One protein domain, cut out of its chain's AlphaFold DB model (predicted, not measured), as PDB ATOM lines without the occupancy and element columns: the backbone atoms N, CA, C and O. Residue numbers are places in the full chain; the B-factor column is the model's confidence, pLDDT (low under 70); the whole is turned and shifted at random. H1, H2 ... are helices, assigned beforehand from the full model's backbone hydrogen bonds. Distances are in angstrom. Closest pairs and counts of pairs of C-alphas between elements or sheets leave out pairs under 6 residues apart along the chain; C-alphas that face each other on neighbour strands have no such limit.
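This is residues 75 to 119 of the 161 residues of the protein "ParB_C domain-containing protein" of Actinocatenispora thailandica (UniProt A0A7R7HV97). Two helices stand nearly at right angles, like a lopsided T: the first turns of the longer helix, H2, meet the second half of H1, and the rest of H2 sticks out as a long arm, residues 106 to 119 standing free. Between them the link of residues 89 to 98 loops out past the end of H1 and folds back to the start of H2. The printed part has 45 residues with two named helices, H1 then H2 along the chain, and no named strand; its class is all helix. It is loose, with a radius of gyration of the C-alphas of 12.5 A, and flat, spanning 37 by 28 by 12 A.

H1 takes residues 75 to 88 and is 19.9 A long from C-alpha 75 at (150.205, -75.038, 53.514) to C-alpha 88 at (136.207, -88.985, 55.832). After a short link of 10 residues, H2 takes residues 99 to 118 and is 27.9 A long, ending with C-alpha 118 at (163.989, -96.253, 70.642).

H1 touches H2 with residues 81 to 85 alone, and H2 touches H1 with residues 99 to 102 alone. Their closest C-alphas, those of Ala 85 and Ile 99, are 5.9 A apart. Their lines are only just about perpendicular, at 72 degrees. In both H1 and H2 every O i to N i+4 pair is within hydrogen-bond range.

The two C-alphas farthest apart, those of Ser 90 and Asn 119, are 37.4 A apart. Without the free-standing residues 106 to 119, the body of 31 residues spans 28 by 18 by 8 A. The printed part has no cut, and its one link between helices is short. The mean pLDDT of the printed part is 90.8, and Gly 93 is the one residue under 70.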
ATOM      1  N   ARG A  75     151.539 -75.249  54.092       91.94
ATOM      2  CA  ARG A  75     150.205 -75.038  53.514       91.94
ATOM      3  C   ARG A  75     149.689 -76.301  52.823       91.94
ATOM      4  O   ARG A  75     148.549 -76.684  53.033       91.94
ATOM      5  N   GLN A  76     150.549 -76.981  52.068       95.75
ATOM      6  CA  GLN A  76     150.191 -78.216  51.367       95.75
ATOM      7  C   GLN A  76     149.698 -79.315  52.322       95.75
ATOM      8  O   GLN A  76     148.703 -79.969  52.029       95.75
ATOM      9  N   VAL A  77     150.370 -79.512  53.462       94.88
ATOM     10  CA  VAL A  77     149.954 -80.507  54.464       94.88
ATOM     11  C   VAL A  77     148.615 -80.119  55.082       94.88
ATOM     12  O   VAL A  77     147.735 -80.967  55.193       94.88
ATOM     13  N   LEU A  78     148.434 -78.841  55.427       95.12
ATOM     14  CA  LEU A  78     147.182 -78.360  56.008       95.12
ATOM     15  C   LEU A  78     145.989 -78.561  55.063       95.12
ATOM     16  O   LEU A  78     144.951 -79.048  55.503       95.12
ATOM     17  N   GLU A  79     146.128 -78.229  53.778       97.06
ATOM     18  CA  GLU A  79     145.042 -78.419  52.804       97.06
ATOM     19  C   GLU A  79     144.698 -79.903  52.615       97.06
ATOM     20  O   GLU A  79     143.526 -80.271  52.577       97.06
ATOM     21  N   ARG A  80     145.706 -80.786  52.576       95.38
ATOM     22  CA  ARG A  80     145.469 -82.236  52.503       95.38
ATOM     23  C   ARG A  80     144.778 -82.773  53.756       95.38
ATOM     24  O   ARG A  80     143.880 -83.596  53.635       95.38
ATOM     25  N   ALA A  81     145.163 -82.296  54.939       94.00
ATOM     26  CA  ALA A  81     144.522 -82.669  56.198       94.00
ATOM     27  C   ALA A  81     143.059 -82.199  56.254       94.00
ATOM     28  O   ALA A  81     142.190 -82.956  56.677       94.00
ATOM     29  N   ARG A  82     142.772 -80.981  55.767       93.81
ATOM     30  CA  ARG A  82     141.402 -80.462  55.613       93.81
ATOM     31  C   ARG A  82     140.568 -81.346  54.696       93.81
ATOM     32  O   ARG A  82     139.470 -81.733  55.080       93.81
ATOM     33  N   ALA A  83     141.100 -81.681  53.522       93.75
ATOM     34  CA  ALA A  83     140.420 -82.553  52.574       93.75
ATOM     35  C   ALA A  83     140.155 -83.942  53.173       93.75
ATOM     36  O   ALA A  83     139.042 -84.442  53.063       93.75
ATOM     37  N   ALA A  84     141.142 -84.537  53.850       91.69
ATOM     38  CA  ALA A  84     140.988 -85.836  54.496       91.69
ATOM     39  C   ALA A  84     139.883 -85.819  55.562       91.69
ATOM     40  O   ALA A  84     138.991 -86.656  55.510       91.69
ATOM     41  N   ALA A  85     139.898 -84.847  56.479       90.94
ATOM     42  CA  ALA A  85     138.861 -84.728  57.505       90.94
ATOM     43  C   ALA A  85     137.471 -84.492  56.891       90.94
ATOM     44  O   ALA A  85     136.494 -85.091  57.323       90.94
ATOM     45  N   TYR A  86     137.382 -83.657  55.850       91.12
ATOM     46  CA  TYR A  86     136.123 -83.394  55.157       91.12
ATOM     47  C   TYR A  86     135.540 -84.663  54.524       91.12
ATOM     48  O   TYR A  86     134.422 -85.050  54.852       91.12
ATOM     49  N   TRP A  87     136.308 -85.340  53.668       90.31
ATOM     50  CA  TRP A  87     135.831 -86.513  52.930       90.31
ATOM     51  C   TRP A  87     135.605 -87.735  53.816       90.31
ATOM     52  O   TRP A  87     134.751 -88.556  53.503       90.31
ATOM     53  N   LEU A  88     136.346 -87.855  54.920       87.75
ATOM     54  CA  LEU A  88     136.207 -88.985  55.832       87.75
ATOM     55  C   LEU A  88     135.158 -88.769  56.927       87.75
ATOM     56  O   LEU A  88     134.721 -89.755  57.519       87.75
ATOM     57  N   SER A  89     134.702 -87.530  57.155       83.00
ATOM     58  CA  SER A  89     133.646 -87.221  58.135       83.00
ATOM     59  C   SER A  89     132.321 -87.941  57.866       83.00
ATOM     60  O   SER A  89     131.536 -88.142  58.785       83.00
ATOM     61  N   SER A  90     132.075 -88.317  56.609       78.38
ATOM     62  CA  SER A  90     130.843 -88.971  56.149       78.38
ATOM     63  C   SER A  90     130.930 -90.500  56.139       78.38
ATOM     64  O   SER A  90     129.946 -91.162  55.835       78.38
ATOM     65  N   THR A  91     132.108 -91.061  56.419       77.12
ATOM     66  CA  THR A  91     132.315 -92.515  56.518       77.12
ATOM     67  C   THR A  91     131.818 -92.997  57.879       77.12
ATOM     68  O   THR A  91     131.982 -92.259  58.846       77.12
ATOM     69  N   ASP A  92     131.281 -94.219  57.968       73.00
ATOM     70  CA  ASP A  92     130.642 -94.836  59.152       73.00
ATOM     71  C   ASP A  92     131.550 -94.956  60.405       73.00
ATOM     72  O   ASP A  92     131.891 -96.042  60.866       73.00
ATOM     73  N   GLY A  93     132.004 -93.833  60.961       66.50
ATOM     74  CA  GLY A  93     132.833 -93.735  62.166       66.50
ATOM     75  C   GLY A  93     134.309 -94.126  62.008       66.50
ATOM     76  O   GLY A  93     135.085 -93.947  62.945       66.50
ATOM     77  N   ALA A  94     134.739 -94.634  60.849       70.31
ATOM     78  CA  ALA A  94     136.107 -95.134  60.672       70.31
ATOM     79  C   ALA A  94     137.169 -94.019  60.542       70.31
ATOM     80  O   ALA A  94     138.327 -94.185  60.943       70.31
ATOM     81  N   GLY A  95     136.793 -92.867  59.983       77.31
ATOM     82  CA  GLY A  95     137.708 -91.768  59.681       77.31
ATOM     83  C   GLY A  95     137.749 -90.665  60.744       77.31
ATOM     84  O   GLY A  95     136.834 -90.560  61.556       77.31
ATOM     85  N   PRO A  96     138.795 -89.816  60.757       83.25
ATOM     86  CA  PRO A  96     138.809 -88.631  61.603       83.25
ATOM     87  C   PRO A  96     137.737 -87.642  61.137       83.25
ATOM     88  O   PRO A  96     137.664 -87.293  59.959       83.25
ATOM     89  N   THR A  97     136.943 -87.148  62.080       85.25
ATOM     90  CA  THR A  97     135.859 -86.188  61.825       85.25
ATOM     91  C   THR A  97     136.355 -84.743  61.814       85.25
ATOM     92  O   THR A  97     135.729 -83.852  61.239       85.25
ATOM     93  N   THR A  98     137.513 -84.493  62.432       90.81
ATOM     94  CA  THR A  98     138.130 -83.167  62.534       90.81
ATOM     95  C   THR A  98     139.639 -83.223  62.302       90.81
ATOM     96  O   THR A  98     140.282 -84.264  62.440       90.81
ATOM     97  N   ILE A  99     140.242 -82.069  61.989       92.06
ATOM     98  CA  ILE A  99     141.706 -81.952  61.863       92.06
ATOM     99  C   ILE A  99     142.389 -82.231  63.203       92.06
ATOM    100  O   ILE A  99     143.434 -82.870  63.224       92.06
ATOM    101  N   SER A 100     141.816 -81.760  64.314       90.94
ATOM    102  CA  SER A 100     142.379 -81.983  65.649       90.94
ATOM    103  C   SER A 100     142.452 -83.472  65.974       90.94
ATOM    104  O   SER A 100     143.498 -83.942  66.407       90.94
ATOM    105  N   GLU A 101     141.386 -84.217  65.680       90.69
ATOM    106  CA  GLU A 101     141.351 -85.670  65.851       90.69
ATOM    107  C   GLU A 101     142.367 -86.379  64.943       90.69
ATOM    108  O   GLU A 101     143.108 -87.245  65.403       90.69
ATOM    109  N   LEU A 102     142.453 -85.981  63.667       92.50
ATOM    110  CA  LEU A 102     143.460 -86.506  62.740       92.50
ATOM    111  C   LEU A 102     144.883 -86.290  63.278       92.50
ATOM    112  O   LEU A 102     145.700 -87.208  63.246       92.50
ATOM    113  N   VAL A 103     145.183 -85.085  63.768       93.44
ATOM    114  CA  VAL A 103     146.500 -84.743  64.316       93.44
ATOM    115  C   VAL A 103     146.778 -85.526  65.596       93.44
ATOM    116  O   VAL A 103     147.879 -86.042  65.746       93.44
ATOM    117  N   GLU A 104     145.804 -85.660  66.495       92.44
ATOM    118  CA  GLU A 104     145.954 -86.440  67.725       92.44
ATOM    119  C   GLU A 104     146.260 -87.915  67.430       92.44
ATOM    120  O   GLU A 104     147.196 -88.470  68.005       92.44
ATOM    121  N   ARG A 105     145.520 -88.539  66.501       92.50
ATOM    122  CA  ARG A 105     145.772 -89.920  66.057       92.50
ATOM    123  C   ARG A 105     147.172 -90.062  65.453       92.50
ATOM    124  O   ARG A 105     147.908 -90.963  65.836       92.50
ATOM    125  N   ALA A 106     147.554 -89.150  64.556       93.81
ATOM    126  CA  ALA A 106     148.854 -89.191  63.889       93.81
ATOM    127  C   ALA A 106     150.027 -88.994  64.861       93.81
ATOM    128  O   ALA A 106     151.028 -89.697  64.766       93.81
ATOM    129  N   VAL A 107     149.912 -88.054  65.806       95.12
ATOM    130  CA  VAL A 107     150.951 -87.812  66.818       95.12
ATOM    131  C   VAL A 107     151.079 -89.011  67.751       95.12
ATOM    132  O   VAL A 107     152.195 -89.431  68.021       95.12
ATOM    133  N   ARG A 108     149.960 -89.585  68.207       95.12
ATOM    134  CA  ARG A 108     149.967 -90.774  69.070       95.12
ATOM    135  C   ARG A 108     150.640 -91.963  68.392       95.12
ATOM    136  O   ARG A 108     151.569 -92.521  68.957       95.12
ATOM    137  N   GLN A 109     150.227 -92.275  67.165       96.56
ATOM    138  CA  GLN A 109     150.798 -93.375  66.389       96.56
ATOM    139  C   GLN A 109     152.310 -93.209  66.190       96.56
ATOM    140  O   GLN A 109     153.063 -94.175  66.279       96.56
ATOM    141  N   GLU A 110     152.769 -91.986  65.920       97.81
ATOM    142  CA  GLU A 110     154.195 -91.721  65.746       97.81
ATOM    143  C   GLU A 110     154.973 -91.829  67.063       97.81
ATOM    144  O   GLU A 110     156.095 -92.330  67.061       97.81
ATOM    145  N   VAL A 111     154.395 -91.405  68.191       97.25
ATOM    146  CA  VAL A 111     155.015 -91.581  69.514       97.25
ATOM    147  C   VAL A 111     155.142 -93.065  69.854       97.25
ATOM    148  O   VAL A 111     156.240 -93.495  70.184       97.25
ATOM    149  N   GLU A 112     154.080 -93.852  69.676       96.50
ATOM    150  CA  GLU A 112     154.099 -95.307  69.898       96.50
ATOM    151  C   GLU A 112     155.159 -95.998  69.021       96.50
ATOM    152  O   GLU A 112     155.901 -96.863  69.487       96.50
ATOM    153  N   ARG A 113     155.293 -95.580  67.752       98.00
ATOM    154  CA  ARG A 113     156.350 -96.072  66.854       98.00
ATOM    155  C   ARG A 113     157.746 -95.744  67.391       98.00
ATOM    156  O   ARG A 113     158.619 -96.607  67.390       98.00
ATOM    157  N   LEU A 114     157.967 -94.509  67.844       98.06
ATOM    158  CA  LEU A 114     159.254 -94.076  68.394       98.06
ATOM    159  C   LEU A 114     159.586 -94.781  69.714       98.06
ATOM    160  O   LEU A 114     160.746 -95.099  69.948       98.06
ATOM    161  N   GLU A 115     158.594 -95.048  70.558       97.19
ATOM    162  CA  GLU A 115     158.751 -95.826  71.791       97.19
ATOM    163  C   GLU A 115     159.150 -97.272  71.481       97.19
ATOM    164  O   GLU A 115     160.088 -97.800  72.076       97.19
ATOM    165  N   ALA A 116     158.516 -97.890  70.480       97.31
ATOM    166  CA  ALA A 116     158.889 -99.218  70.003       97.31
ATOM    167  C   ALA A 116     160.320 -99.268  69.435       97.31
ATOM    168  O   ALA A 116     161.052-100.217  69.701       97.31
ATOM    169  N   GLU A 117     160.731 -98.256  68.670       97.94
ATOM    170  CA  GLU A 117     162.039 -98.236  68.001       97.94
ATOM    171  C   GLU A 117     163.202 -97.783  68.887       97.94
ATOM    172  O   GLU A 117     164.350 -98.155  68.633       97.94
ATOM    173  N   HIS A 118     162.939 -96.938  69.884       95.81
ATOM    174  CA  HIS A 118     163.989 -96.253  70.642       95.81
ATOM    175  C   HIS A 118     163.897 -96.433  72.155       95.81
ATOM    176  O   HIS A 118     164.779 -95.942  72.859       95.81
ATOM    177  N   ASN A 119     162.856 -97.092  72.661       95.25
ATOM    178  CA  ASN A 119     162.639 -97.257  74.095       95.25
ATOM    179  C   ASN A 119     162.031 -98.624  74.450       95.25
ATOM    180  O   ASN A 119     161.243 -98.728  75.385       95.25
TER     181      ASN A 119